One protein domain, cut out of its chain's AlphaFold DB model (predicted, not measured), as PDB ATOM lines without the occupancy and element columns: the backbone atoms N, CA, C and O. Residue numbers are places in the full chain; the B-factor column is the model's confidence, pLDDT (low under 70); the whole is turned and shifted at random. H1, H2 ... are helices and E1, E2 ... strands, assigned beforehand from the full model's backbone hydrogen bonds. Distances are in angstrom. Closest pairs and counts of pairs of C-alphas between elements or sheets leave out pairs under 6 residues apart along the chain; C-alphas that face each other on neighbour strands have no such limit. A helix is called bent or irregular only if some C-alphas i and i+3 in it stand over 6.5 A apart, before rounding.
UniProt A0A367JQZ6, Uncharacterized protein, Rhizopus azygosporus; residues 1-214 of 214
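This is residues 1 to 214 of the 214 residues of an uncharacterized protein of Rhizopus azygosporus (UniProt A0A367JQZ6). A long, slim rod of helices tapers at one end to a small sheet of three strands, E1, E3 and E2, with H3 over one of its faces. Next along the rod comes an up-and-down bundle, H2b, H4, H6b and H7, each running against the one before it; beyond it H2a, H5 and H6a pack together, H8 packs on H6a and H1 folds back along H2a. The printed part has 214 residues, with eight named helices and three named strands in the order H1 H2 E1 H3 H4 H5 H6 E2 E3 H7 H8; the class is mostly helix and the sheet is antiparallel. The whole is loose, with a radius of gyration of the C-alphas of 22.9 A and spans of 79 by 33 by 24 A.

Start at the sheet: E1, residues 57 to 63, and E3, residues 170 to 176, are antiparallel, with N 58 and O 175 within hydrogen-bond range at 2.8 A. E3 forms a hairpin with E2, residues 163 to 166, where N 166 and O 170 are 2.8 A apart. H3, residues 72 to 82, is on the sheet, over E1, at a height of 7.7 A, giving two layers, a helix on one face of a sheet. Look next at H2, residues 22 to 56, and H6, residues 118 to 158, each assigned as one helix by its hydrogen bonds but bent: C-alphas 40 and 43 are 6.7 A apart, C-alphas 138 and 141 7.3 A. Arms H2a, to residue 40, and H2b, from 43, stand at a shallow tilt of 19 degrees; H6a, to 138, and H6b, from 141, at a steep 58 degrees. H4, residues 86 to 98, touches H2b, closest at the C-alphas of Glu 87 and Ser 46, 5.3 A, and H6b, at Leu 90 and Leu 147, 6.4 A. H7, residues 180 to 197, touches H2b with its residues 183 to 191 alone, closest at the C-alphas of Ile 188 and Ile 45, 6.3 A. H5, residues 104 to 110, touches H2a at its residues 22 to 30 alone, closest at the C-alphas of Val 107 and Ala 26, 5.6 A. H8, residues 200 to 212, touches H6a at its residues 122 to 130 alone, closest at the C-alphas of Val 204 and Thr 126, 6.2 A. H1, residues 2 to 18, forms a helical hairpin with H2a, closest at the C-alphas of Ala 16 and Ala 24, 5.0 A. Every O i to N i+4 pair is within hydrogen-bond range in H1, H2a, H2b, H3, H4, H5, H6b and H7, but 16 of 17 in H6a and 7 of 9 in H8.

Find C-alpha 57 at (-9.862, 12.724, 51.100); from there E1 runs 19.9 A. H1 begins at C-alpha 2, (-11.812, -11.510, 31.349), and H8 ends at C-alpha 212, (1.164, -29.559, 29.618). H6a is 30.3 A long and H2a 27.1 A.

The two farthest C-alphas, of Lys 116 and Asn 168, are 79.5 A apart. The printed part has no cut, and no link is long. Its mean pLDDT is 80.8; residues 1 to 20, 161, 177 to 179, 181 and 210 to 214 are under 70.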
ATOM      1  N   MET A   1     -15.918 -10.203  30.279       44.38
ATOM      2  CA  MET A   1     -14.766  -9.835  29.419       44.38
ATOM      3  C   MET A   1     -13.477 -10.599  29.730       44.38
ATOM      4  O   MET A   1     -12.903 -11.122  28.787       44.38
ATOM      5  N   LYS A   2     -13.045 -10.759  30.996       37.69
ATOM      6  CA  LYS A   2     -11.812 -11.510  31.349       37.69
ATOM      7  C   LYS A   2     -11.757 -12.943  30.780       37.69
ATOM      8  O   LYS A   2     -10.739 -13.339  30.233       37.69
ATOM      9  N   ILE A   3     -12.872 -13.680  30.805       43.84
ATOM     10  CA  ILE A   3     -12.955 -15.064  30.291       43.84
ATOM     11  C   ILE A   3     -12.701 -15.152  28.773       43.84
ATOM     12  O   ILE A   3     -12.070 -16.098  28.314       43.84
ATOM     13  N   LEU A   4     -13.127 -14.152  27.995       35.25
ATOM     14  CA  LEU A   4     -12.949 -14.130  26.536       35.25
ATOM     15  C   LEU A   4     -11.489 -13.870  26.130       35.25
ATOM     16  O   LEU A   4     -11.010 -14.463  25.167       35.25
ATOM     17  N   ILE A   5     -10.764 -13.052  26.902       50.97
ATOM     18  CA  ILE A   5      -9.335 -12.779  26.676       50.97
ATOM     19  C   ILE A   5      -8.515 -14.052  26.929       50.97
ATOM     20  O   ILE A   5      -7.734 -14.455  26.066       50.97
ATOM     21  N   PHE A   6      -8.772 -14.746  28.044       46.59
ATOM     22  CA  PHE A   6      -8.125 -16.025  28.366       46.59
ATOM     23  C   PHE A   6      -8.412 -17.120  27.328       46.59
ATOM     24  O   PHE A   6      -7.506 -17.868  26.962       46.59
ATOM     25  N   LEU A   7      -9.645 -17.194  26.810       44.56
ATOM     26  CA  LEU A   7     -10.014 -18.181  25.791       44.56
ATOM     27  C   LEU A   7      -9.300 -17.926  24.454       44.56
ATOM     28  O   LEU A   7      -8.845 -18.871  23.813       44.56
ATOM     29  N   SER A   8      -9.161 -16.658  24.048       47.41
ATOM     30  CA  SER A   8      -8.457 -16.294  22.810       47.41
ATOM     31  C   SER A   8      -6.967 -16.651  22.870       47.41
ATOM     32  O   SER A   8      -6.455 -17.279  21.946       47.41
ATOM     33  N   LEU A   9      -6.312 -16.381  24.005       52.97
ATOM     34  CA  LEU A   9      -4.918 -16.742  24.282       52.97
ATOM     35  C   LEU A   9      -4.686 -18.260  24.231       52.97
ATOM     36  O   LEU A   9      -3.673 -18.717  23.700       52.97
ATOM     37  N   LEU A  10      -5.648 -19.044  24.728       52.03
ATOM     38  CA  LEU A  10      -5.616 -20.508  24.698       52.03
ATOM     39  C   LEU A  10      -5.789 -21.078  23.274       52.03
ATOM     40  O   LEU A  10      -5.186 -22.092  22.927       52.03
ATOM     41  N   ILE A  11      -6.590 -20.434  22.422       54.47
ATOM     42  CA  ILE A  11      -6.777 -20.857  21.024       54.47
ATOM     43  C   ILE A  11      -5.517 -20.551  20.200       54.47
ATOM     44  O   ILE A  11      -5.075 -21.402  19.420       54.47
ATOM     45  N   THR A  12      -4.883 -19.392  20.422       54.47
ATOM     46  CA  THR A  12      -3.587 -19.039  19.811       54.47
ATOM     47  C   THR A  12      -2.460 -19.976  20.277       54.47
ATOM     48  O   THR A  12      -1.573 -20.312  19.495       54.47
ATOM     49  N   LEU A  13      -2.524 -20.472  21.520       49.28
ATOM     50  CA  LEU A  13      -1.573 -21.430  22.107       49.28
ATOM     51  C   LEU A  13      -1.547 -22.777  21.373       49.28
ATOM     52  O   LEU A  13      -0.476 -23.272  21.013       49.28
ATOM     53  N   ILE A  14      -2.723 -23.357  21.116       53.62
ATOM     54  CA  ILE A  14      -2.845 -24.664  20.447       53.62
ATOM     55  C   ILE A  14      -2.353 -24.580  18.995       53.62
ATOM     56  O   ILE A  14      -1.742 -25.520  18.484       53.62
ATOM     57  N   THR A  15      -2.576 -23.444  18.332       51.75
ATOM     58  CA  THR A  15      -2.105 -23.214  16.960       51.75
ATOM     59  C   THR A  15      -0.604 -22.911  16.897       51.75
ATOM     60  O   THR A  15       0.072 -23.431  16.014       51.75
ATOM     61  N   ALA A  16      -0.037 -22.166  17.852       50.47
ATOM     62  CA  ALA A  16       1.393 -21.834  17.881       50.47
ATOM     63  C   ALA A  16       2.308 -23.065  18.041       50.47
ATOM     64  O   ALA A  16       3.317 -23.186  17.342       50.47
ATOM     65  N   LEU A  17       1.941 -23.996  18.931       51.59
ATOM     66  CA  LEU A  17       2.697 -25.233  19.174       51.59
ATOM     67  C   LEU A  17       2.577 -26.237  18.023       51.59
ATOM     68  O   LEU A  17       3.547 -26.926  17.715       51.59
ATOM     69  N   ARG A  18       1.419 -26.297  17.348       49.66
ATOM     70  CA  ARG A  18       1.205 -27.200  16.204       49.66
ATOM     71  C   ARG A  18       1.992 -26.812  14.954       49.66
ATOM     72  O   ARG A  18       2.303 -27.687  14.156       49.66
ATOM     73  N   VAL A  19       2.292 -25.527  14.763       53.12
ATOM     74  CA  VAL A  19       2.806 -25.004  13.481       53.12
ATOM     75  C   VAL A  19       4.335 -24.836  13.478       53.12
ATOM     76  O   VAL A  19       4.900 -24.365  12.498       53.12
ATOM     77  N   ASN A  20       5.042 -25.234  14.550       64.00
ATOM     78  CA  ASN A  20       6.493 -25.014  14.689       64.00
ATOM     79  C   ASN A  20       6.874 -23.533  14.454       64.00
ATOM     80  O   ASN A  20       7.903 -23.204  13.864       64.00
ATOM     81  N   ASN A  21       5.985 -22.624  14.866       79.75
ATOM     82  CA  ASN A  21       6.090 -21.212  14.548       79.75
ATOM     83  C   ASN A  21       6.767 -20.471  15.704       79.75
ATOM     84  O   ASN A  21       6.144 -20.127  16.712       79.75
ATOM     85  N   LYS A  22       8.060 -20.195  15.517       83.62
ATOM     86  CA  LYS A  22       8.904 -19.439  16.449       83.62
ATOM     87  C   LYS A  22       8.276 -18.099  16.857       83.62
ATOM     88  O   LYS A  22       8.327 -17.719  18.023       83.62
ATOM     89  N   GLN A  23       7.669 -17.384  15.913       86.62
ATOM     90  CA  GLN A  23       7.047 -16.090  16.180       86.62
ATOM     91  C   GLN A  23       5.804 -16.239  17.059       86.62
ATOM     92  O   GLN A  23       5.650 -15.490  18.018       86.62
ATOM     93  N   ALA A  24       4.966 -17.238  16.781       83.75
ATOM     94  CA  ALA A  24       3.760 -17.496  17.563       83.75
ATOM     95  C   ALA A  24       4.093 -17.914  19.008       83.75
ATOM     96  O   ALA A  24       3.473 -17.430  19.954       83.75
ATOM     97  N   LEU A  25       5.127 -18.743  19.205       83.81
ATOM     98  CA  LEU A  25       5.591 -19.103  20.547       83.81
ATOM     99  C   LEU A  25       6.160 -17.891  21.302       83.81
ATOM    100  O   LEU A  25       5.845 -17.686  22.472       83.81
ATOM    101  N   ALA A  26       6.959 -17.054  20.637       88.56
ATOM    102  CA  ALA A  26       7.499 -15.848  21.254       88.56
ATOM    103  C   ALA A  26       6.399 -14.832  21.615       88.56
ATOM    104  O   ALA A  26       6.453 -14.229  22.689       88.56
ATOM    105  N   GLN A  27       5.377 -14.673  20.765       88.56
ATOM    106  CA  GLN A  27       4.195 -13.851  21.058       88.56
ATOM    107  C   GLN A  27       3.483 -14.343  22.309       88.56
ATOM    108  O   GLN A  27       3.103 -13.544  23.161       88.56
ATOM    109  N   LEU A  28       3.360 -15.658  22.447       84.81
ATOM    110  CA  LEU A  28       2.692 -16.248  23.584       84.81
ATOM    111  C   LEU A  28       3.461 -16.052  24.892       84.81
ATOM    112  O   LEU A  28       2.871 -15.613  25.876       84.81
ATOM    113  N   ILE A  29       4.771 -16.312  24.898       87.75
ATOM    114  CA  ILE A  29       5.627 -16.056  26.069       87.75
ATOM    115  C   ILE A  29       5.544 -14.572  26.458       87.75
ATOM    116  O   ILE A  29       5.319 -14.248  27.622       87.75
ATOM    117  N   THR A  30       5.650 -13.673  25.474       89.81
ATOM    118  CA  THR A  30       5.526 -12.222  25.688       89.81
ATOM    119  C   THR A  30       4.175 -11.871  26.313       89.81
ATOM    120  O   THR A  30       4.116 -11.126  27.288       89.81
ATOM    121  N   SER A  31       3.082 -12.423  25.780       86.94
ATOM    122  CA  SER A  31       1.728 -12.144  26.258       86.94
ATOM    123  C   SER A  31       1.481 -12.675  27.670       86.94
ATOM    124  O   SER A  31       0.859 -11.978  28.470       86.94
ATOM    125  N   GLN A  32       2.003 -13.853  28.019       86.56
ATOM    126  CA  GLN A  32       1.874 -14.393  29.375       86.56
ATOM    127  C   GLN A  32       2.609 -13.535  30.407       86.56
ATOM    128  O   GLN A  32       2.026 -13.183  31.433       86.56
ATOM    129  N   ILE A  33       3.846 -13.130  30.106       89.19
ATOM    130  CA  ILE A  33       4.615 -12.234  30.976       89.19
ATOM    131  C   ILE A  33       3.884 -10.893  31.130       89.19
ATOM    132  O   ILE A  33       3.685 -10.433  32.253       89.19
ATOM    133  N   ARG A  34       3.409 -10.297  30.025       89.19
ATOM    134  CA  ARG A  34       2.627  -9.047  30.053       89.19
ATOM    135  C   ARG A  34       1.360  -9.178  30.890       89.19
ATOM    136  O   ARG A  34       1.125  -8.338  31.747       89.19
ATOM    137  N   THR A  35       0.592 -10.248  30.696       86.25
ATOM    138  CA  THR A  35      -0.639 -10.507  31.459       86.25
ATOM    139  C   THR A  35      -0.351 -10.561  32.953       86.25
ATOM    140  O   THR A  35      -1.095  -9.987  33.746       86.25
ATOM    141  N   ARG A  36       0.749 -11.210  33.346       86.00
ATOM    142  CA  ARG A  36       1.125 -11.297  34.754       86.00
ATOM    143  C   ARG A  36       1.608  -9.963  35.317       86.00
ATOM    144  O   ARG A  36       1.227  -9.615  36.427       86.00
ATOM    145  N   ILE A  37       2.389  -9.191  34.562       89.38
ATOM    146  CA  ILE A  37       2.741  -7.808  34.930       89.38
ATOM    147  C   ILE A  37       1.466  -6.972  35.127       89.38
ATOM    148  O   ILE A  37       1.343  -6.248  36.111       89.38
ATOM    149  N   GLN A  38       0.477  -7.120  34.246       88.81
ATOM    150  CA  GLN A  38      -0.814  -6.444  34.363       88.81
ATOM    151  C   GLN A  38      -1.558  -6.851  35.647       88.81
ATOM    152  O   GLN A  38      -2.003  -5.997  36.413       88.81
ATOM    153  N   SER A  39      -1.658  -8.155  35.927       86.06
ATOM    154  CA  SER A  39      -2.366  -8.662  37.109       86.06
ATOM    155  C   SER A  39      -1.667  -8.360  38.430       86.06
ATOM    156  O   SER A  39      -2.334  -8.050  39.416       86.06
ATOM    157  N   ASP A  40      -0.341  -8.474  38.464       86.94
ATOM    158  CA  ASP A  40       0.436  -8.385  39.698       86.94
ATOM    159  C   ASP A  40       0.984  -6.989  39.983       86.94
ATOM    160  O   ASP A  40       1.242  -6.691  41.145       86.94
ATOM    161  N   LEU A  41       1.129  -6.134  38.969       90.69
ATOM    162  CA  LEU A  41       1.624  -4.769  39.142       90.69
ATOM    163  C   LEU A  41       0.555  -3.740  38.795       90.69
ATOM    164  O   LEU A  41       0.128  -3.028  39.698       90.69
ATOM    165  N   VAL A  42       0.092  -3.680  37.540       92.00
ATOM    166  CA  VAL A  42      -0.804  -2.602  37.069       92.00
ATOM    167  C   VAL A  42      -2.032  -2.475  37.969       92.00
ATOM    168  O   VAL A  42      -2.197  -1.450  38.627       92.00
ATOM    169  N   PHE A  43      -2.851  -3.529  38.057       89.56
ATOM    170  CA  PHE A  43      -4.106  -3.473  38.815       89.56
ATOM    171  C   PHE A  43      -3.883  -3.302  40.317       89.56
ATOM    172  O   PHE A  43      -4.653  -2.615  40.983       89.56
ATOM    173  N   LYS A  44      -2.840  -3.924  40.881       91.62
ATOM    174  CA  LYS A  44      -2.586  -3.839  42.326       91.62
ATOM    175  C   LYS A  44      -2.090  -2.455  42.721       91.62
ATOM    176  O   LYS A  44      -2.558  -1.919  43.723       91.62
ATOM    177  N   ILE A  45      -1.178  -1.866  41.949       92.56
ATOM    178  CA  ILE A  45      -0.640  -0.531  42.222       92.56
ATOM    179  C   ILE A  45      -1.736   0.519  42.038       92.56
ATOM    180  O   ILE A  45      -1.939   1.327  42.946       92.56
ATOM    181  N   SER A  46      -2.473   0.496  40.920       93.06
ATOM    182  CA  SER A  46      -3.510   1.498  40.644       93.06
ATOM    183  C   SER A  46      -4.633   1.464  41.681       93.06
ATOM    184  O   SER A  46      -4.982   2.515  42.226       93.06
ATOM    185  N   ALA A  47      -5.131   0.276  42.034       91.56
ATOM    186  CA  ALA A  47      -6.141   0.116  43.076       91.56
ATOM    187  C   ALA A  47      -5.616   0.544  44.455       91.56
ATOM    188  O   ALA A  47      -6.311   1.256  45.179       91.56
ATOM    189  N   SER A  48      -4.379   0.173  44.816       92.50
ATOM    190  CA  SER A  48      -3.800   0.535  46.120       92.50
ATOM    191  C   SER A  48      -3.643   2.043  46.266       92.50
ATOM    192  O   SER A  48      -4.087   2.611  47.259       92.50
ATOM    193  N   ILE A  49      -3.071   2.708  45.257       91.88
ATOM    194  CA  ILE A  49      -2.921   4.167  45.251       91.88
ATOM    195  C   ILE A  49      -4.295   4.840  45.329       91.88
ATOM    196  O   ILE A  49      -4.497   5.730  46.153       91.88
ATOM    197  N   THR A  50      -5.252   4.397  44.508       91.75
ATOM    198  CA  THR A  50      -6.607   4.965  44.472       91.75
ATOM    199  C   THR A  50      -7.293   4.842  45.829       91.75
ATOM    200  O   THR A  50      -7.839   5.822  46.340       91.75
ATOM    201  N   GLN A  51      -7.224   3.662  46.449       90.94
ATOM    202  CA  GLN A  51      -7.803   3.424  47.763       90.94
ATOM    203  C   GLN A  51      -7.123   4.270  48.844       90.94
ATOM    204  O   GLN A  51      -7.817   4.860  49.668       90.94
ATOM    205  N   THR A  52      -5.791   4.382  48.825       89.75
ATOM    206  CA  THR A  52      -5.057   5.250  49.754       89.75
ATOM    207  C   THR A  52      -5.470   6.708  49.598       89.75
ATOM    208  O   THR A  52      -5.702   7.379  50.597       89.75
ATOM    209  N   ILE A  53      -5.609   7.219  48.374       88.00
ATOM    210  CA  ILE A  53      -6.046   8.605  48.171       88.00
ATOM    211  C   ILE A  53      -7.481   8.779  48.673       88.00
ATOM    212  O   ILE A  53      -7.739   9.714  49.424       88.00
ATOM    213  N   LYS A  54      -8.393   7.849  48.353       89.19
ATOM    214  CA  LYS A  54      -9.789   7.886  48.817       89.19
ATOM    215  C   LYS A  54      -9.892   8.050  50.333       89.19
ATOM    216  O   LYS A  54     -10.668   8.879  50.795       89.19
ATOM    217  N   THR A  55      -9.109   7.291  51.103       85.62
ATOM    218  CA  THR A  55      -9.149   7.355  52.574       85.62
ATOM    219  C   THR A  55      -8.576   8.650  53.146       85.62
ATOM    220  O   THR A  55      -8.913   8.999  54.271       85.62
ATOM    221  N   HIS A  56      -7.727   9.358  52.398       86.44
ATOM    222  CA  HIS A  56      -7.134  10.634  52.815       86.44
ATOM    223  C   HIS A  56      -7.873  11.861  52.257       86.44
ATOM    224  O   HIS A  56      -7.503  12.997  52.561       86.44
ATOM    225  N   VAL A  57      -8.926  11.657  51.460       85.44
ATOM    226  CA  VAL A  57      -9.862  12.724  51.100       85.44
ATOM    227  C   VAL A  57     -10.728  13.029  52.325       85.44
ATOM    228  O   VAL A  57     -11.571  12.228  52.726       85.44
ATOM    229  N   SER A  58     -10.529  14.197  52.921       84.00
ATOM    230  CA  SER A  58     -11.336  14.717  54.022       84.00
ATOM    231  C   SER A  58     -12.500  15.543  53.479       84.00
ATOM    232  O   SER A  58     -12.328  16.336  52.554       84.00
ATOM    233  N   VAL A  59     -13.685  15.375  54.068       83.75
ATOM    234  CA  VAL A  59     -14.886  16.148  53.734       83.75
ATOM    235  C   VAL A  59     -15.345  16.872  54.988       83.75
ATOM    236  O   VAL A  59     -15.665  16.241  55.993       83.75
ATOM    237  N   GLN A  60     -15.380  18.198  54.923       82.81
ATOM    238  CA  GLN A  60     -15.795  19.059  56.022       82.81
ATOM    239  C   GLN A  60     -17.038  19.843  55.620       82.81
ATOM    240  O   GLN A  60     -17.124  20.366  54.508       82.81
ATOM    241  N   LEU A  61     -18.000  19.912  56.538       81.69
ATOM    242  CA  LEU A  61     -19.228  20.670  56.371       81.69
ATOM    243  C   LEU A  61     -19.374  21.689  57.493       81.69
ATOM    244  O   LEU A  61     -19.607  21.343  58.651       81.69
ATOM    245  N   GLU A  62     -19.295  22.953  57.112       81.75
ATOM    246  CA  GLU A  62     -19.545  24.097  57.974       81.75
ATOM    247  C   GLU A  62     -20.946  24.641  57.689       81.75
ATOM    248  O   GLU A  62     -21.362  24.791  56.538       81.75
ATOM    249  N   THR A  63     -21.686  24.951  58.744       79.19
ATOM    250  CA  THR A  63     -22.983  25.633  58.684       79.19
ATOM    251  C   THR A  63     -22.924  26.905  59.519       79.19
ATOM    252  O   THR A  63     -22.008  27.087  60.324       79.19
ATOM    253  N   SER A  64     -23.920  27.781  59.388       73.19
ATOM    254  CA  SER A  64     -24.037  28.979  60.237       73.19
ATOM    255  C   SER A  64     -24.129  28.673  61.742       73.19
ATOM    256  O   SER A  64     -23.867  29.554  62.555       73.19
ATOM    257  N   GLN A  65     -24.456  27.430  62.115       73.75
ATOM    258  CA  GLN A  65     -24.539  26.941  63.497       73.75
ATOM    259  C   GLN A  65     -23.251  26.221  63.962       73.75
ATOM    260  O   GLN A  65     -23.215  25.683  65.065       73.75
ATOM    261  N   GLY A  66     -22.199  26.183  63.132       73.31
ATOM    262  CA  GLY A  66     -20.953  25.449  63.383       73.31
ATOM    263  C   GLY A  66     -20.762  24.239  62.460       73.31
ATOM    264  O   GLY A  66     -21.423  24.114  61.425       73.31
ATOM    265  N   VAL A  67     -19.832  23.344  62.810       74.88
ATOM    266  CA  VAL A  67     -19.550  22.123  62.030       74.88
ATOM    267  C   VAL A  67     -20.721  21.150  62.159       74.88
ATOM    268  O   VAL A  67     -21.071  20.739  63.266       74.88
ATOM    269  N   ALA A  68     -21.323  20.767  61.034       74.00
ATOM    270  CA  ALA A  68     -22.421  19.806  61.017       74.00
ATOM    271  C   ALA A  68     -21.908  18.382  60.776       74.00
ATOM    272  O   ALA A  68     -21.004  18.151  59.972       74.00
ATOM    273  N   GLN A  69     -22.521  17.404  61.449       75.88
ATOM    274  CA  GLN A  69     -22.238  15.996  61.182       75.88
ATOM    275  C   GLN A  69     -22.821  15.582  59.830       75.88
ATOM    276  O   GLN A  69     -24.028  15.657  59.600       75.88
ATOM    277  N   ILE A  70     -21.956  15.086  58.949       79.19
ATOM    278  CA  ILE A  70     -22.349  14.409  57.716       79.19
ATOM    279  C   ILE A  70     -22.387  12.909  58.005       79.19
ATOM    280  O   ILE A  70     -21.454  12.359  58.588       79.19
ATOM    281  N   GLN A  71     -23.447  12.222  57.580       83.56
ATOM    282  CA  GLN A  71     -23.483  10.762  57.681       83.56
ATOM    283  C   GLN A  71     -22.359  10.143  56.840       83.56
ATOM    284  O   GLN A  71     -22.157  10.543  55.693       83.56
ATOM    285  N   GLN A  72     -21.707   9.104  57.369       83.31
ATOM    286  CA  GLN A  72     -20.558   8.458  56.724       83.31
ATOM    287  C   GLN A  72     -20.826   8.065  55.263       83.31
ATOM    288  O   GLN A  72     -20.002   8.329  54.398       83.31
ATOM    289  N   ARG A  73     -22.024   7.554  54.950       83.62
ATOM    290  CA  ARG A  73     -22.407   7.187  53.574       83.62
ATOM    291  C   ARG A  73     -22.286   8.337  52.562       83.62
ATOM    292  O   ARG A  73     -22.024   8.096  51.389       83.62
ATOM    293  N   HIS A  74     -22.512   9.580  52.994       85.69
ATOM    294  CA  HIS A  74     -22.397  10.754  52.129       85.69
ATOM    295  C   HIS A  74     -20.935  11.179  51.977       85.69
ATOM    296  O   HIS A  74     -20.536  11.559  50.879       85.69
ATOM    297  N   ILE A  75     -20.129  11.039  53.035       84.56
ATOM    298  CA  ILE A  75     -18.673  11.217  52.965       84.56
ATOM    299  C   ILE A  75     -18.081  10.210  51.974       84.56
ATOM    300  O   ILE A  75     -17.397  10.614  51.038       84.56
ATOM    301  N   ASP A  76     -18.426   8.926  52.097       86.00
ATOM    302  CA  ASP A  76     -17.930   7.863  51.214       86.00
ATOM    303  C   ASP A  76     -18.293   8.114  49.743       86.00
ATOM    304  O   ASP A  76     -17.492   7.850  48.839       86.00
ATOM    305  N   ALA A  77     -19.499   8.636  49.487       86.94
ATOM    306  CA  ALA A  77     -19.949   9.002  48.147       86.94
ATOM    307  C   ALA A  77     -19.138  10.174  47.574       86.94
ATOM    308  O   ALA A  77     -18.693  10.098  46.430       86.94
ATOM    309  N   ILE A  78     -18.890  11.221  48.371       85.81
ATOM    310  CA  ILE A  78     -18.074  12.375  47.964       85.81
ATOM    311  C   ILE A  78     -16.629  11.944  47.708       85.81
ATOM    312  O   ILE A  78     -16.076  12.279  46.664       85.81
ATOM    313  N   GLN A  79     -16.035  11.147  48.600       88.75
ATOM    314  CA  GLN A  79     -14.689  10.599  48.419       88.75
ATOM    315  C   GLN A  79     -14.595   9.768  47.133       88.75
ATOM    316  O   GLN A  79     -13.667   9.943  46.349       88.75
ATOM    317  N   THR A  80     -15.577   8.894  46.883       88.62
ATOM    318  CA  THR A  80     -15.627   8.066  45.666       88.62
ATOM    319  C   THR A  80     -15.771   8.917  44.406       88.62
ATOM    320  O   THR A  80     -15.107   8.645  43.409       88.62
ATOM    321  N   ALA A  81     -16.602   9.959  44.440       87.12
ATOM    322  CA  ALA A  81     -16.757  10.879  43.319       87.12
ATOM    323  C   ALA A  81     -15.467  11.673  43.051       87.12
ATOM    324  O   ALA A  81     -15.042  11.770  41.902       87.12
ATOM    325  N   ALA A  82     -14.810  12.170  44.103       85.69
ATOM    326  CA  ALA A  82     -13.579  12.959  44.019       85.69
ATOM    327  C   ALA A  82     -12.417  12.184  43.369       85.69
ATOM    328  O   ALA A  82     -11.634  12.743  42.603       85.69
ATOM    329  N   ILE A  83     -12.324  10.879  43.633       89.75
ATOM    330  CA  ILE A  83     -11.289   9.999  43.065       89.75
ATOM    331  C   ILE A  83     -11.772   9.193  41.850       89.75
ATOM    332  O   ILE A  83     -11.052   8.327  41.348       89.75
ATOM    333  N   SER A  84     -12.979   9.465  41.348       88.25
ATOM    334  CA  SER A  84     -13.541   8.739  40.210       88.25
ATOM    335  C   SER A  84     -12.667   8.892  38.962       88.25
ATOM    336  O   SER A  84     -12.187   9.978  38.626       88.25
ATOM    337  N   GLY A  85     -12.425   7.777  38.274       87.06
ATOM    338  CA  GLY A  85     -11.576   7.729  37.082       87.06
ATOM    339  C   GLY A  85     -10.072   7.866  37.346       87.06
ATOM    340  O   GLY A  85      -9.302   7.821  36.387       87.06
ATOM    341  N   LEU A  86      -9.628   8.010  38.601       90.38
ATOM    342  CA  LEU A  86      -8.200   8.015  38.931       90.38
ATOM    343  C   LEU A  86      -7.571   6.637  38.687       90.38
ATOM    344  O   LEU A  86      -6.548   6.549  38.018       90.38
ATOM    345  N   GLU A  87      -8.218   5.559  39.140       92.25
ATOM    346  CA  GLU A  87      -7.714   4.186  38.971       92.25
ATOM    347  C   GLU A  87      -7.475   3.822  37.503       92.25
ATOM    348  O   GLU A  87      -6.454   3.220  37.173       92.25
ATOM    349  N   VAL A  88      -8.389   4.232  36.617       90.94
ATOM    350  CA  VAL A  88      -8.271   4.011  35.168       90.94
ATOM    351  C   VAL A  88      -7.054   4.756  34.623       90.94
ATOM    352  O   VAL A  88      -6.185   4.134  34.028       90.94
ATOM    353  N   ARG A  89      -6.919   6.054  34.924       90.25
ATOM    354  CA  ARG A  89      -5.770   6.866  34.480       90.25
ATOM    355  C   ARG A  89      -4.430   6.319  34.975       90.25
ATOM    356  O   ARG A  89      -3.460   6.301  34.221       90.25
ATOM    357  N   LEU A  90      -4.375   5.865  36.228       93.00
ATOM    358  CA  LEU A  90      -3.179   5.237  36.792       93.00
ATOM    359  C   LEU A  90      -2.872   3.905  36.111       93.00
ATOM    360  O   LEU A  90      -1.707   3.629  35.829       93.00
ATOM    361  N   SER A  91      -3.899   3.097  35.838       92.75
ATOM    362  CA  SER A  91      -3.743   1.819  35.140       92.75
ATOM    363  C   SER A  91      -3.215   2.037  33.724       92.75
ATOM    364  O   SER A  91      -2.212   1.430  33.372       92.75
ATOM    365  N   ASP A  92      -3.787   2.969  32.960       90.88
ATOM    366  CA  ASP A  92      -3.352   3.280  31.591       90.88
ATOM    367  C   ASP A  92      -1.895   3.780  31.545       90.88
ATOM    368  O   ASP A  92      -1.106   3.386  30.678       90.88
ATOM    369  N   ALA A  93      -1.507   4.627  32.506       89.88
ATOM    370  CA  ALA A  93      -0.136   5.117  32.632       89.88
ATOM    371  C   ALA A  93       0.847   3.983  32.973       89.88
ATOM    372  O   ALA A  93       1.915   3.880  32.363       89.88
ATOM    373  N   LEU A  94       0.472   3.107  33.912       91.19
ATOM    374  CA  LEU A  94       1.245   1.917  34.267       91.19
ATOM    375  C   LEU A  94       1.376   0.960  33.083       91.19
ATOM    376  O   LEU A  94       2.482   0.517  32.797       91.19
ATOM    377  N   GLU A  95       0.289   0.665  32.372       89.88
ATOM    378  CA  GLU A  95       0.315  -0.188  31.182       89.88
ATOM    379  C   GLU A  95       1.253   0.377  30.121       89.88
ATOM    380  O   GLU A  95       2.115  -0.340  29.622       89.88
ATOM    381  N   THR A  96       1.166   1.677  29.841       87.94
ATOM    382  CA  THR A  96       2.027   2.345  28.856       87.94
ATOM    383  C   THR A  96       3.508   2.265  29.232       87.94
ATOM    384  O   THR A  96       4.364   2.027  28.372       87.94
ATOM    385  N   ALA A  97       3.834   2.464  30.511       85.50
ATOM    386  CA  ALA A  97       5.208   2.378  30.992       85.50
ATOM    387  C   ALA A  97       5.729   0.932  30.970       85.50
ATOM    388  O   ALA A  97       6.865   0.677  30.563       85.50
ATOM    389  N   LEU A  98       4.882  -0.022  31.363       84.88
ATOM    390  CA  LEU A  98       5.246  -1.424  31.514       84.88
ATOM    391  C   LEU A  98       5.199  -2.212  30.188       84.88
ATOM    392  O   LEU A  98       5.878  -3.232  30.075       84.88
ATOM    393  N   ASP A  99       4.495  -1.747  29.148       82.00
ATOM    394  CA  ASP A  99       4.417  -2.436  27.843       82.00
ATOM    395  C   ASP A  99       5.797  -2.586  27.171       82.00
ATOM    396  O   ASP A  99       6.054  -3.528  26.412       82.00
ATOM    397  N   LYS A 100       6.728  -1.686  27.511       80.25
ATOM    398  CA  LYS A 100       8.097  -1.642  26.979       80.25
ATOM    399  C   LYS A 100       9.057  -2.638  27.639       80.25
ATOM    400  O   LYS A 100      10.137  -2.876  27.095       80.25
ATOM    401  N   ILE A 101       8.675  -3.241  28.769       86.31
ATOM    402  CA  ILE A 101       9.531  -4.152  29.552       86.31
ATOM    403  C   ILE A 101       9.952  -5.367  28.735       86.31
ATOM    404  O   ILE A 101      11.128  -5.735  28.694       86.31
ATOM    405  N   ILE A 102       8.981  -5.988  28.066       87.56
ATOM    406  CA  ILE A 102       9.196  -7.191  27.276       87.56
ATOM    407  C   ILE A 102       8.579  -7.007  25.894       87.56
ATOM    408  O   ILE A 102       7.404  -6.663  25.743       87.56
ATOM    409  N   SER A 103       9.401  -7.230  24.872       88.00
ATOM    410  CA  SER A 103       9.010  -7.095  23.477       88.00
ATOM    411  C   SER A 103       9.210  -8.406  22.735       88.00
ATOM    412  O   SER A 103      10.114  -9.191  23.036       88.00
ATOM    413  N   LEU A 104       8.376  -8.618  21.719       89.00
ATOM    414  CA  LEU A 104       8.447  -9.802  20.872       89.00
ATOM    415  C   LEU A 104       9.862 -10.034  20.291       89.00
ATOM    416  O   LEU A 104      10.346 -11.162  20.389       89.00
ATOM    417  N   PRO A 105      10.576  -9.016  19.756       90.38
ATOM    418  CA  PRO A 105      11.937  -9.209  19.258       90.38
ATOM    419  C   PRO A 105      12.916  -9.713  20.325       90.38
ATOM    420  O   PRO A 105      13.702 -10.612  20.037       90.38
ATOM    421  N   LYS A 106      12.838  -9.195  21.563       90.81
ATOM    422  CA  LYS A 106      13.694  -9.648  22.674       90.81
ATOM    423  C   LYS A 106      13.459 -11.134  22.969       90.81
ATOM    424  O   LYS A 106      14.413 -11.897  23.070       90.81
ATOM    425  N   VAL A 107      12.202 -11.585  23.013       90.31
ATOM    426  CA  VAL A 107      11.878 -13.006  23.248       90.31
ATOM    427  C   VAL A 107      12.316 -13.903  22.082       90.31
ATOM    428  O   VAL A 107      12.825 -15.000  22.300       90.31
ATOM    429  N   ILE A 108      12.185 -13.435  20.837       91.06
ATOM    430  CA  ILE A 108      12.677 -14.148  19.644       91.06
ATOM    431  C   ILE A 108      14.202 -14.348  19.700       91.06
ATOM    432  O   ILE A 108      14.686 -15.406  19.283       91.06
ATOM    433  N   GLN A 109      14.948 -13.363  20.209       92.31
ATOM    434  CA  GLN A 109      16.406 -13.435  20.371       92.31
ATOM    435  C   GLN A 109      16.830 -14.450  21.442       92.31
ATOM    436  O   GLN A 109      17.810 -15.161  21.240       92.31
ATOM    437  N   LEU A 110      16.061 -14.585  22.529       91.12
ATOM    438  CA  LEU A 110      16.289 -15.601  23.572       91.12
ATOM    439  C   LEU A 110      16.069 -17.040  23.079       91.12
ATOM    440  O   LEU A 110      16.460 -18.003  23.731       91.12
ATOM    441  N   MET A 111      15.448 -17.198  21.912       90.12
ATOM    442  CA  MET A 111      15.104 -18.483  21.325       90.12
ATOM    443  C   MET A 111      15.772 -18.631  19.953       90.12
ATOM    444  O   MET A 111      15.076 -18.622  18.944       90.12
ATOM    445  N   PRO A 112      17.109 -18.747  19.835       83.50
ATOM    446  CA  PRO A 112      17.770 -18.839  18.528       83.50
ATOM    447  C   PRO A 112      17.207 -19.999  17.692       83.50
ATOM    448  O   PRO A 112      16.881 -19.809  16.520       83.50
ATOM    449  N   PHE A 113      16.944 -21.135  18.343       85.25
ATOM    450  CA  PHE A 113      16.276 -22.307  17.780       85.25
ATOM    451  C   PHE A 113      14.943 -22.564  18.483       85.25
ATOM    452  O   PHE A 113      14.782 -22.218  19.653       85.25
ATOM    453  N   MET A 114      14.006 -23.217  17.791       84.19
ATOM    454  CA  MET A 114      12.741 -23.622  18.405       84.19
ATOM    455  C   MET A 114      12.996 -24.649  19.526       84.19
ATOM    456  O   MET A 114      13.663 -25.660  19.268       84.19
ATOM    457  N   PRO A 115      12.479 -24.436  20.750       85.25
ATOM    458  CA  PRO A 115      12.593 -25.398  21.831       85.25
ATOM    459  C   PRO A 115      11.827 -26.666  21.462       85.25
ATOM    460  O   PRO A 115      10.656 -26.626  21.092       85.25
ATOM    461  N   LYS A 116      12.504 -27.808  21.572       82.56
ATOM    462  CA  LYS A 116      11.984 -29.125  21.176       82.56
ATOM    463  C   LYS A 116      11.375 -29.904  22.338       82.56
ATOM    464  O   LYS A 116      10.736 -30.927  22.130       82.56
ATOM    465  N   ASN A 117      11.620 -29.467  23.571       82.00
ATOM    466  CA  ASN A 117      11.145 -30.139  24.774       82.00
ATOM    467  C   ASN A 117      10.853 -29.137  25.896       82.00
ATOM    468  O   ASN A 117      11.296 -27.985  25.858       82.00
ATOM    469  N   ARG A 118      10.148 -29.610  26.930       81.56
ATOM    470  CA  ARG A 118       9.768 -28.804  28.097       81.56
ATOM    471  C   ARG A 118      10.967 -28.145  28.775       81.56
ATOM    472  O   ARG A 118      10.856 -27.006  29.203       81.56
ATOM    473  N   ARG A 119      12.119 -28.822  28.851       85.94
ATOM    474  CA  ARG A 119      13.330 -28.277  29.488       85.94
ATOM    475  C   ARG A 119      13.869 -27.060  28.733       85.94
ATOM    476  O   ARG A 119      14.222 -26.067  29.362       85.94
ATOM    477  N   GLN A 120      13.910 -27.123  27.404       86.81
ATOM    478  CA  GLN A 120      14.328 -26.003  26.556       86.81
ATOM    479  C   GLN A 120      13.315 -24.857  26.600       86.81
ATOM    480  O   GLN A 120      13.717 -23.704  26.719       86.81
ATOM    481  N   LEU A 121      12.013 -25.162  26.573       86.31
ATOM    482  CA  LEU A 121      10.967 -24.148  26.714       86.31
ATOM    483  C   LEU A 121      11.050 -23.444  28.078       86.31
ATOM    484  O   LEU A 121      11.071 -22.219  28.128       86.31
ATOM    485  N   ARG A 122      11.191 -24.214  29.167       88.19
ATOM    486  CA  ARG A 122      11.404 -23.699  30.528       88.19
ATOM    487  C   ARG A 122      12.578 -22.731  30.563       88.19
ATOM    488  O   ARG A 122      12.430 -21.637  31.081       88.19
ATOM    489  N   HIS A 123      13.706 -23.095  29.955       90.75
ATOM    490  CA  HIS A 123      14.886 -22.235  29.912       90.75
ATOM    491  C   HIS A 123      14.618 -20.883  29.231       90.75
ATOM    492  O   HIS A 123      14.943 -19.845  29.805       90.75
ATOM    493  N   VAL A 124      13.973 -20.878  28.058       91.38
ATOM    494  CA  VAL A 124      13.612 -19.636  27.347       91.38
ATOM    495  C   VAL A 124      12.660 -18.780  28.188       91.38
ATOM    496  O   VAL A 124      12.839 -17.569  28.291       91.38
ATOM    497  N   MET A 125      11.665 -19.399  28.827       91.31
ATOM    498  CA  MET A 125      10.701 -18.691  29.675       91.31
ATOM    499  C   MET A 125      11.357 -18.112  30.932       91.31
ATOM    500  O   MET A 125      11.084 -16.966  31.274       91.31
ATOM    501  N   THR A 126      12.273 -18.845  31.570       93.00
ATOM    502  CA  THR A 126      13.094 -18.355  32.690       93.00
ATOM    503  C   THR A 126      13.919 -17.141  32.277       93.00
ATOM    504  O   THR A 126      13.947 -16.147  33.002       93.00
ATOM    505  N   GLN A 127      14.563 -17.178  31.107       93.94
ATOM    506  CA  GLN A 127      15.334 -16.041  30.600       93.94
ATOM    507  C   GLN A 127      14.443 -14.830  30.303       93.94
ATOM    508  O   GLN A 127      14.789 -13.714  30.682       93.94
ATOM    509  N   ALA A 128      13.287 -15.042  29.673       93.00
ATOM    510  CA  ALA A 128      12.348 -13.971  29.352       93.00
ATOM    511  C   ALA A 128      11.756 -13.321  30.616       93.00
ATOM    512  O   ALA A 128      11.683 -12.098  30.703       93.00
ATOM    513  N   GLU A 129      11.391 -14.125  31.615       92.31
ATOM    514  CA  GLU A 129      10.906 -13.660  32.919       92.31
ATOM    515  C   GLU A 129      11.997 -12.891  33.684       92.31
ATOM    516  O   GLU A 129      11.739 -11.824  34.239       92.31
ATOM    517  N   THR A 130      13.235 -13.389  33.670       91.94
ATOM    518  CA  THR A 130      14.384 -12.706  34.291       91.94
ATOM    519  C   THR A 130      14.646 -11.356  33.625       91.94
ATOM    520  O   THR A 130      14.821 -10.349  34.311       91.94
ATOM    521  N   LEU A 131      14.611 -11.315  32.289       92.12
ATOM    522  CA  LEU A 131      14.756 -10.083  31.521       92.12
ATOM    523  C   LEU A 131      13.662  -9.075  31.882       92.12
ATOM    524  O   LEU A 131      13.968  -7.916  32.150       92.12
ATOM    525  N   ALA A 132      12.403  -9.515  31.946       91.31
ATOM    526  CA  ALA A 132      11.292  -8.648  32.320       91.31
ATOM    527  C   ALA A 132      11.479  -8.041  33.722       91.31
ATOM    528  O   ALA A 132      11.310  -6.839  33.906       91.31
ATOM    529  N   ARG A 133      11.913  -8.838  34.704       90.19
ATOM    530  CA  ARG A 133      12.174  -8.367  36.078       90.19
ATOM    531  C   ARG A 133      13.316  -7.365  36.183       90.19
ATOM    532  O   ARG A 133      13.206  -6.409  36.951       90.19
ATOM    533  N   SER A 134      14.387  -7.561  35.415       88.88
ATOM    534  CA  SER A 134      15.483  -6.587  35.330       88.88
ATOM    535  C   SER A 134      14.973  -5.256  34.783       88.88
ATOM    536  O   SER A 134      15.193  -4.205  35.373       88.88
ATOM    537  N   GLN A 135      14.211  -5.314  33.691       89.31
ATOM    538  CA  GLN A 135      13.685  -4.127  33.025       89.31
ATOM    539  C   GLN A 135      12.656  -3.380  33.891       89.31
ATOM    540  O   GLN A 135      12.611  -2.158  33.826       89.31
ATOM    541  N   ILE A 136      11.890  -4.069  34.751       88.31
ATOM    542  CA  ILE A 136      11.004  -3.426  35.745       88.31
ATOM    543  C   ILE A 136      11.786  -2.483  36.669       88.31
ATOM    544  O   ILE A 136      11.323  -1.377  36.934       88.31
ATOM    545  N   HIS A 137      12.963  -2.896  37.149       83.38
ATOM    546  CA  HIS A 137      13.774  -2.055  38.036       83.38
ATOM    547  C   HIS A 137      14.305  -0.815  37.322       83.38
ATOM    548  O   HIS A 137      14.358   0.257  37.918       83.38
ATOM    549  N   GLU A 138      14.670  -0.961  36.048       86.12
ATOM    550  CA  GLU A 138      15.165   0.145  35.226       86.12
ATOM    551  C   GLU A 138      14.082   1.208  34.994       86.12
ATOM    552  O   GLU A 138      14.378   2.397  35.064       86.12
ATOM    553  N   VAL A 139      12.827   0.799  34.769       86.75
ATOM    554  CA  VAL A 139      11.715   1.732  34.493       86.75
ATOM    555  C   VAL A 139      11.017   2.260  35.750       86.75
ATOM    556  O   VAL A 139      10.182   3.159  35.656       86.75
ATOM    557  N   LEU A 140      11.339   1.722  36.932       83.81
ATOM    558  CA  LEU A 140      10.680   2.076  38.191       83.81
ATOM    559  C   LEU A 140      10.706   3.585  38.494       83.81
ATOM    560  O   LEU A 140       9.646   4.126  38.815       83.81
ATOM    561  N   PRO A 141      11.844   4.300  38.354       85.75
ATOM    562  CA  PRO A 141      11.889   5.733  38.646       85.75
ATOM    563  C   PRO A 141      10.982   6.561  37.725       85.75
ATOM    564  O   PRO A 141      10.341   7.514  38.171       85.75
ATOM    565  N   ASP A 142      10.885   6.180  36.448       86.56
ATOM    566  CA  ASP A 142      10.030   6.861  35.471       86.56
ATOM    567  C   ASP A 142       8.544   6.611  35.753       86.56
ATOM    568  O   ASP A 142       7.721   7.523  35.620       86.56
ATOM    569  N   ILE A 143       8.199   5.397  36.197       86.75
ATOM    570  CA  ILE A 143       6.849   5.053  36.660       86.75
ATOM    571  C   ILE A 143       6.479   5.883  37.887       86.75
ATOM    572  O   ILE A 143       5.413   6.499  37.898       86.75
ATOM    573  N   GLU A 144       7.356   5.942  38.896       88.19
ATOM    574  CA  GLU A 144       7.142   6.745  40.107       88.19
ATOM    575  C   GLU A 144       6.865   8.208  39.749       88.19
ATOM    576  O   GLU A 144       5.857   8.774  40.178       88.19
ATOM    577  N   LYS A 145       7.715   8.802  38.902       86.81
ATOM    578  CA  LYS A 145       7.568  10.189  38.449       86.81
ATOM    579  C   LYS A 145       6.257  10.419  37.696       86.81
ATOM    580  O   LYS A 145       5.578  11.417  37.933       86.81
ATOM    581  N   THR A 146       5.903   9.509  36.791       87.94
ATOM    582  CA  THR A 146       4.690   9.624  35.971       87.94
ATOM    583  C   THR A 146       3.440   9.541  36.837       87.94
ATOM    584  O   THR A 146       2.585  10.420  36.764       87.94
ATOM    585  N   LEU A 147       3.338   8.530  37.701       89.62
ATOM    586  CA  LEU A 147       2.169   8.363  38.564       89.62
ATOM    587  C   LEU A 147       2.011   9.518  39.545       89.62
ATOM    588  O   LEU A 147       0.889   9.971  39.754       89.62
ATOM    589  N   HIS A 148       3.115  10.035  40.081       87.69
ATOM    590  CA  HIS A 148       3.089  11.229  40.918       87.69
ATOM    591  C   HIS A 148       2.445  12.417  40.190       87.69
ATOM    592  O   HIS A 148       1.486  12.996  40.693       87.69
ATOM    593  N   LEU A 149       2.883  12.701  38.958       86.75
ATOM    594  CA  LEU A 149       2.319  13.776  38.142       86.75
ATOM    595  C   LEU A 149       0.817  13.587  37.872       86.75
ATOM    596  O   LEU A 149       0.052  14.551  37.947       86.75
ATOM    597  N   TYR A 150       0.380  12.363  37.562       87.25
ATOM    598  CA  TYR A 150      -1.039  12.068  37.331       87.25
ATOM    599  C   TYR A 150      -1.891  12.304  38.578       87.25
ATOM    600  O   TYR A 150      -2.985  12.860  38.478       87.25
ATOM    601  N   ILE A 151      -1.390  11.897  39.742       88.69
ATOM    602  CA  ILE A 151      -2.075  12.061  41.024       88.69
ATOM    603  C   ILE A 151      -2.187  13.539  41.385       88.69
ATOM    604  O   ILE A 151      -3.289  14.000  41.678       88.69
ATOM    605  N   ASP A 152      -1.083  14.282  41.299       87.25
ATOM    606  CA  ASP A 152      -1.063  15.720  41.576       87.25
ATOM    607  C   ASP A 152      -2.032  16.463  40.656       87.25
ATOM    608  O   ASP A 152      -2.861  17.250  41.113       87.25
ATOM    609  N   THR A 153      -1.992  16.143  39.358       87.25
ATOM    610  CA  THR A 153      -2.903  16.727  38.369       87.25
ATOM    611  C   THR A 153      -4.355  16.413  38.714       87.25
ATOM    612  O   THR A 153      -5.201  17.305  38.662       87.25
ATOM    613  N   HIS A 154      -4.673  15.165  39.075       88.25
ATOM    614  CA  HIS A 154      -6.037  14.764  39.424       88.25
ATOM    615  C   HIS A 154      -6.537  15.496  40.669       88.25
ATOM    616  O   HIS A 154      -7.656  16.002  40.664       88.25
ATOM    617  N   ILE A 155      -5.711  15.594  41.711       85.44
ATOM    618  CA  ILE A 155      -6.071  16.268  42.963       85.44
ATOM    619  C   ILE A 155      -6.305  17.756  42.736       85.44
ATOM    620  O   ILE A 155      -7.320  18.278  43.197       85.44
ATOM    621  N   GLU A 156      -5.426  18.425  41.993       84.56
ATOM    622  CA  GLU A 156      -5.590  19.846  41.687       84.56
ATOM    623  C   GLU A 156      -6.887  20.094  40.908       84.56
ATOM    624  O   GLU A 156      -7.700  20.936  41.277       84.56
ATOM    625  N   THR A 157      -7.135  19.297  39.868       82.50
ATOM    626  CA  THR A 157      -8.254  19.531  38.944       82.50
ATOM    627  C   THR A 157      -9.611  19.050  39.458       82.50
ATOM    628  O   THR A 157     -10.625  19.651  39.113       82.50
ATOM    629  N   HIS A 158      -9.660  17.986  40.267       80.19
ATOM    630  CA  HIS A 158     -10.921  17.346  40.672       80.19
ATOM    631  C   HIS A 158     -11.213  17.446  42.169       80.19
ATOM    632  O   HIS A 158     -12.347  17.181  42.552       80.19
ATOM    633  N   VAL A 159     -10.238  17.799  43.019       80.38
ATOM    634  CA  VAL A 159     -10.417  17.760  44.482       80.38
ATOM    635  C   VAL A 159     -10.194  19.116  45.141       80.38
ATOM    636  O   VAL A 159     -11.053  19.574  45.885       80.38
ATOM    637  N   ARG A 160      -9.087  19.802  44.848       74.06
ATOM    638  CA  ARG A 160      -8.692  21.035  45.553       74.06
ATOM    639  C   ARG A 160      -9.670  22.198  45.366       74.06
ATOM    640  O   ARG A 160      -9.747  23.084  46.212       74.06
ATOM    641  N   HIS A 161     -10.441  22.174  44.283       69.81
ATOM    642  CA  HIS A 161     -11.468  23.169  43.974       69.81
ATOM    643  C   HIS A 161     -12.901  22.693  44.269       69.81
ATOM    644  O   HIS A 161     -13.853  23.410  43.962       69.81
ATOM    645  N   LEU A 162     -13.089  21.516  44.884       73.31
ATOM    646  CA  LEU A 162     -14.404  21.074  45.362       73.31
ATOM    647  C   LEU A 162     -14.772  21.854  46.627       73.31
ATOM    648  O   LEU A 162     -14.567  21.418  47.761       73.31
ATOM    649  N   THR A 163     -15.314  23.050  46.415       71.50
ATOM    650  CA  THR A 163     -15.917  23.865  47.467       71.50
ATOM    651  C   THR A 163     -17.318  24.271  47.036       71.50
ATOM    652  O   THR A 163     -17.491  24.924  46.009       71.50
ATOM    653  N   LEU A 164     -18.329  23.899  47.819       76.00
ATOM    654  CA  LEU A 164     -19.681  24.432  47.657       76.00
ATOM    655  C   LEU A 164     -19.883  25.478  48.739       76.00
ATOM    656  O   LEU A 164     -19.828  25.149  49.920       76.00
ATOM    657  N   ASN A 165     -20.127  26.721  48.343       75.81
ATOM    658  CA  ASN A 165     -20.428  27.800  49.269       75.81
ATOM    659  C   ASN A 165     -21.815  28.361  48.956       75.81
ATOM    660  O   ASN A 165     -22.025  28.946  47.894       75.81
ATOM    661  N   ILE A 166     -22.752  28.168  49.880       74.94
ATOM    662  CA  ILE A 166     -24.060  28.812  49.869       74.94
ATOM    663  C   ILE A 166     -24.014  29.899  50.952       74.94
ATOM    664  O   ILE A 166     -24.010  29.559  52.143       74.94
ATOM    665  N   PRO A 167     -23.973  31.191  50.568       76.94
ATOM    666  CA  PRO A 167     -23.822  32.297  51.508       76.94
ATOM    667  C   PRO A 167     -24.807  32.212  52.677       76.94
ATOM    668  O   PRO A 167     -25.992  31.947  52.482       76.94
ATOM    669  N   ASN A 168     -24.304  32.453  53.891       72.81
ATOM    670  CA  ASN A 168     -25.054  32.450  55.156       72.81
ATOM    671  C   ASN A 168     -25.727  31.119  55.549       72.81
ATOM    672  O   ASN A 168     -26.405  31.066  56.576       72.81
ATOM    673  N   LEU A 169     -25.536  30.046  54.775       75.94
ATOM    674  CA  LEU A 169     -26.171  28.750  55.013       75.94
ATOM    675  C   LEU A 169     -25.142  27.649  55.259       75.94
ATOM    676  O   LEU A 169     -25.192  26.986  56.296       75.94
ATOM    677  N   MET A 170     -24.225  27.440  54.310       80.75
ATOM    678  CA  MET A 170     -23.422  26.221  54.279       80.75
ATOM    679  C   MET A 170     -22.150  26.371  53.449       80.75
ATOM    680  O   MET A 170     -22.175  26.934  52.356       80.75
ATOM    681  N   LYS A 171     -21.064  25.761  53.924       82.62
ATOM    682  CA  LYS A 171     -19.822  25.581  53.182       82.62
ATOM    683  C   LYS A 171     -19.372  24.122  53.274       82.62
ATOM    684  O   LYS A 171     -19.090  23.617  54.355       82.62
ATOM    685  N   LEU A 172     -19.313  23.446  52.131       82.44
ATOM    686  CA  LEU A 172     -18.705  22.125  51.988       82.44
ATOM    687  C   LEU A 172     -17.292  22.302  51.442       82.44
ATOM    688  O   LEU A 172     -17.120  22.944  50.405       82.44
ATOM    689  N   GLN A 173     -16.309  21.700  52.099       82.88
ATOM    690  CA  GLN A 173     -14.923  21.703  51.659       82.88
ATOM    691  C   GLN A 173     -14.397  20.272  51.574       82.88
ATOM    692  O   GLN A 173     -14.552  19.484  52.509       82.88
ATOM    693  N   VAL A 174     -13.766  19.946  50.449       82.62
ATOM    694  CA  VAL A 174     -13.066  18.677  50.250       82.62
ATOM    695  C   VAL A 174     -11.569  18.957  50.216       82.62
ATOM    696  O   VAL A 174     -11.106  19.793  49.448       82.62
ATOM    697  N   ASN A 175     -10.814  18.269  51.066       79.75
ATOM    698  CA  ASN A 175      -9.367  18.422  51.187       79.75
ATOM    699  C   ASN A 175      -8.680  17.063  51.039       79.75
ATOM    700  O   ASN A 175      -9.299  16.020  51.228       79.75
ATOM    701  N   VAL A 176      -7.384  17.075  50.738       76.00
ATOM    702  CA  VAL A 176      -6.542  15.875  50.700       76.00
ATOM    703  C   VAL A 176      -5.381  16.091  51.659       76.00
ATOM    704  O   VAL A 176      -4.589  17.008  51.454       76.00
ATOM    705  N   ASP A 177      -5.299  15.274  52.707       66.94
ATOM    706  CA  ASP A 177      -4.266  15.388  53.744       66.94
ATOM    707  C   ASP A 177      -3.261  14.237  53.622       66.94
ATOM    708  O   ASP A 177      -3.420  13.177  54.227       66.94
ATOM    709  N   ILE A 178      -2.288  14.375  52.715       67.00
ATOM    710  CA  ILE A 178      -1.310  13.312  52.454       67.00
ATOM    711  C   ILE A 178      -0.040  13.853  51.782       67.00
ATOM    712  O   ILE A 178      -0.085  14.603  50.809       67.00
ATOM    713  N   ASN A 179       1.119  13.363  52.245       68.94
ATOM    714  CA  ASN A 179       2.367  13.389  51.479       68.94
ATOM    715  C   ASN A 179       2.310  12.328  50.363       68.94
ATOM    716  O   ASN A 179       2.779  11.197  50.523       68.94
ATOM    717  N   LEU A 180       1.705  12.698  49.233       70.06
ATOM    718  CA  LEU A 180       1.414  11.795  48.109       70.06
ATOM    719  C   LEU A 180       2.680  11.129  47.562       70.06
ATOM    720  O   LEU A 180       2.666   9.950  47.218       70.06
ATOM    721  N   SER A 181       3.796  11.860  47.551       69.69
ATOM    722  CA  SER A 181       5.077  11.381  47.023       69.69
ATOM    723  C   SER A 181       5.607  10.166  47.785       69.69
ATOM    724  O   SER A 181       5.965   9.151  47.183       69.69
ATOM    725  N   GLY A 182       5.601  10.231  49.122       77.12
ATOM    726  CA  GLY A 182       6.116   9.149  49.964       77.12
ATOM    727  C   GLY A 182       5.294   7.864  49.851       77.12
ATOM    728  O   GLY A 182       5.857   6.767  49.770       77.12
ATOM    729  N   PHE A 183       3.966   7.987  49.793       82.81
ATOM    730  CA  PHE A 183       3.067   6.833  49.702       82.81
ATOM    731  C   PHE A 183       3.140   6.143  48.346       82.81
ATOM    732  O   PHE A 183       3.291   4.924  48.296       82.81
ATOM    733  N   VAL A 184       3.085   6.911  47.256       83.44
ATOM    734  CA  VAL A 184       3.153   6.377  45.888       83.44
ATOM    735  C   VAL A 184       4.434   5.577  45.697       83.44
ATOM    736  O   VAL A 184       4.384   4.420  45.283       83.44
ATOM    737  N   LYS A 185       5.569   6.145  46.115       86.12
ATOM    738  CA  LYS A 185       6.864   5.465  46.086       86.12
ATOM    739  C   LYS A 185       6.866   4.171  46.900       86.12
ATOM    740  O   LYS A 185       7.352   3.144  46.434       86.12
ATOM    741  N   THR A 186       6.308   4.201  48.110       88.62
ATOM    742  CA  THR A 186       6.260   3.024  48.992       88.62
ATOM    743  C   THR A 186       5.409   1.906  48.393       88.62
ATOM    744  O   THR A 186       5.847   0.757  48.373       88.62
ATOM    745  N   ILE A 187       4.226   2.231  47.857       89.00
ATOM    746  CA  ILE A 187       3.325   1.261  47.222       89.00
ATOM    747  C   ILE A 187       3.996   0.633  45.999       89.00
ATOM    748  O   ILE A 187       4.057  -0.591  45.898       89.00
ATOM    749  N   ILE A 188       4.534   1.459  45.096       87.69
ATOM    750  CA  ILE A 188       5.198   0.994  43.872       87.69
ATOM    751  C   ILE A 188       6.374   0.084  44.225       87.69
ATOM    752  O   ILE A 188       6.431  -1.055  43.761       87.69
ATOM    753  N   LYS A 189       7.267   0.534  45.113       88.12
ATOM    754  CA  LYS A 189       8.433  -0.247  45.528       88.12
ATOM    755  C   LYS A 189       8.032  -1.568  46.181       88.12
ATOM    756  O   LYS A 189       8.599  -2.599  45.837       88.12
ATOM    757  N   SER A 190       7.050  -1.561  47.085       89.12
ATOM    758  CA  SER A 190       6.582  -2.779  47.755       89.12
ATOM    759  C   SER A 190       5.986  -3.787  46.771       89.12
ATOM    760  O   SER A 190       6.263  -4.980  46.878       89.12
ATOM    761  N   MET A 191       5.173  -3.331  45.816       89.12
ATOM    762  CA  MET A 191       4.523  -4.214  44.842       89.12
ATOM    763  C   MET A 191       5.521  -4.753  43.815       89.12
ATOM    764  O   MET A 191       5.507  -5.945  43.510       89.12
ATOM    765  N   CYS A 192       6.442  -3.913  43.335       85.56
ATOM    766  CA  CYS A 192       7.520  -4.346  42.450       85.56
ATOM    767  C   CYS A 192       8.474  -5.322  43.148       85.56
ATOM    768  O   CYS A 192       8.823  -6.339  42.554       85.56
ATOM    769  N   GLN A 193       8.829  -5.078  44.413       85.81
ATOM    770  CA  GLN A 193       9.628  -6.018  45.199       85.81
ATOM    771  C   GLN A 193       8.895  -7.354  45.361       85.81
ATOM    772  O   GLN A 193       9.454  -8.397  45.043       85.81
ATOM    773  N   SER A 194       7.613  -7.326  45.739       84.88
ATOM    774  CA  SER A 194       6.802  -8.540  45.875       84.88
ATOM    775  C   SER A 194       6.729  -9.348  44.573       84.88
ATOM    776  O   SER A 194       6.827 -10.574  44.602       84.88
ATOM    777  N   TYR A 195       6.614  -8.683  43.421       83.88
ATOM    778  CA  TYR A 195       6.643  -9.343  42.115       83.88
ATOM    779  C   TYR A 195       7.984 -10.035  41.830       83.88
ATOM    780  O   TYR A 195       8.021 -11.139  41.280       83.88
ATOM    781  N   VAL A 196       9.087  -9.390  42.212       80.75
ATOM    782  CA  VAL A 196      10.457  -9.874  41.995       80.75
ATOM    783  C   VAL A 196      10.814 -11.004  42.964       80.75
ATOM    784  O   VAL A 196      11.509 -11.936  42.558       80.75
ATOM    785  N   ASP A 197      10.298 -10.970  44.191       83.12
ATOM    786  CA  ASP A 197      10.544 -11.979  45.228       83.12
ATOM    787  C   ASP A 197       9.886 -13.330  44.911       83.12
ATOM    788  O   ASP A 197      10.349 -14.379  45.369       83.12
ATOM    789  N   ILE A 198       8.826 -13.351  44.092       82.06
ATOM    790  CA  ILE A 198       8.251 -14.608  43.595       82.06
ATOM    791  C   ILE A 198       9.330 -15.340  42.805       82.06
ATOM    792  O   ILE A 198       9.763 -14.834  41.782       82.06
ATOM    793  N   SER A 199       9.730 -16.550  43.197       81.88
ATOM    794  CA  SER A 199      10.733 -17.322  42.445       81.88
ATOM    795  C   SER A 199      10.425 -17.361  40.938       81.88
ATOM    796  O   SER A 199       9.297 -17.667  40.537       81.88
ATOM    797  N   VAL A 200      11.426 -17.059  40.099       82.88
ATOM    798  CA  VAL A 200      11.321 -17.162  38.628       82.88
ATOM    799  C   VAL A 200      10.861 -18.562  38.228       82.88
ATOM    800  O   VAL A 200      10.027 -18.710  37.343       82.88
ATOM    801  N   ASP A 201      11.333 -19.589  38.929       81.81
ATOM    802  CA  ASP A 201      10.926 -20.967  38.673       81.81
ATOM    803  C   ASP A 201       9.440 -21.191  38.980       81.81
ATOM    804  O   ASP A 201       8.757 -21.839  38.195       81.81
ATOM    805  N   SER A 202       8.910 -20.612  40.062       81.31
ATOM    806  CA  SER A 202       7.477 -20.699  40.395       81.31
ATOM    807  C   SER A 202       6.607 -20.011  39.337       81.31
ATOM    808  O   SER A 202       5.609 -20.564  38.873       81.31
ATOM    809  N   ALA A 203       7.035 -18.831  38.884       80.38
ATOM    810  CA  ALA A 203       6.399 -18.110  37.789       80.38
ATOM    811  C   ALA A 203       6.365 -18.932  36.493       80.38
ATOM    812  O   ALA A 203       5.316 -19.089  35.870       80.38
ATOM    813  N   VAL A 204       7.510 -19.499  36.113       82.81
ATOM    814  CA  VAL A 204       7.642 -20.298  34.893       82.81
ATOM    815  C   VAL A 204       6.858 -21.602  34.982       82.81
ATOM    816  O   VAL A 204       6.234 -21.995  34.000       82.81
ATOM    817  N   GLU A 205       6.816 -22.264  36.138       83.06
ATOM    818  CA  GLU A 205       5.971 -23.448  36.323       83.06
ATOM    819  C   GLU A 205       4.476 -23.116  36.267       83.06
ATOM    820  O   GLU A 205       3.703 -23.875  35.679       83.06
ATOM    821  N   SER A 206       4.059 -21.956  36.787       79.69
ATOM    822  CA  SER A 206       2.685 -21.476  36.613       79.69
ATOM    823  C   SER A 206       2.346 -21.336  35.131       79.69
ATOM    824  O   SER A 206       1.304 -21.822  34.692       79.69
ATOM    825  N   TYR A 207       3.259 -20.793  34.326       79.06
ATOM    826  CA  TYR A 207       3.077 -20.741  32.883       79.06
ATOM    827  C   TYR A 207       2.993 -22.146  32.277       79.06
ATOM    828  O   TYR A 207       1.996 -22.467  31.642       79.06
ATOM    829  N   LEU A 208       3.992 -23.003  32.523       73.88
ATOM    830  CA  LEU A 208       4.124 -24.346  31.939       73.88
ATOM    831  C   LEU A 208       2.988 -25.303  32.307       73.88
ATOM    832  O   LEU A 208       2.639 -26.159  31.492       73.88
ATOM    833  N   SER A 209       2.393 -25.163  33.493       70.81
ATOM    834  CA  SER A 209       1.225 -25.962  33.882       70.81
ATOM    835  C   SER A 209       0.042 -25.746  32.929       70.81
ATOM    836  O   SER A 209      -0.670 -26.699  32.623       70.81
ATOM    837  N   HIS A 210      -0.081 -24.554  32.332       60.56
ATOM    838  CA  HIS A 210      -1.069 -24.261  31.290       60.56
ATOM    839  C   HIS A 210      -0.716 -24.846  29.906       60.56
ATOM    840  O   HIS A 210      -1.579 -24.876  29.032       60.56
ATOM    841  N   PHE A 211       0.523 -25.309  29.681       57.03
ATOM    842  CA  PHE A 211       0.958 -25.920  28.412       57.03
ATOM    843  C   PHE A 211       0.830 -27.444  28.394       57.03
ATOM    844  O   PHE A 211       0.652 -28.015  27.321       57.03
ATOM    845  N   TYR A 212       0.986 -28.102  29.546       49.53
ATOM    846  CA  TYR A 212       1.164 -29.559  29.618       49.53
ATOM    847  C   TYR A 212       0.036 -30.313  30.338       49.53
ATOM    848  O   TYR A 212       0.034 -31.539  30.299       49.53
ATOM    849  N   TYR A 213      -0.938 -29.622  30.942       38.12
ATOM    850  CA  TYR A 213      -2.181 -30.252  31.397       38.12
ATOM    851  C   TYR A 213      -3.294 -30.084  30.356       38.12
ATOM    852  O   TYR A 213      -4.125 -29.179  30.447       38.12
ATOM    853  N   LYS A 214      -3.279 -30.979  29.364       37.03
ATOM    854  CA  LYS A 214      -4.449 -31.598  28.726       37.03
ATOM    855  C   LYS A 214      -4.001 -32.794  27.896       37.03
ATOM    856  O   LYS A 214      -3.258 -32.575  26.915       37.03
TER     857      LYS A 214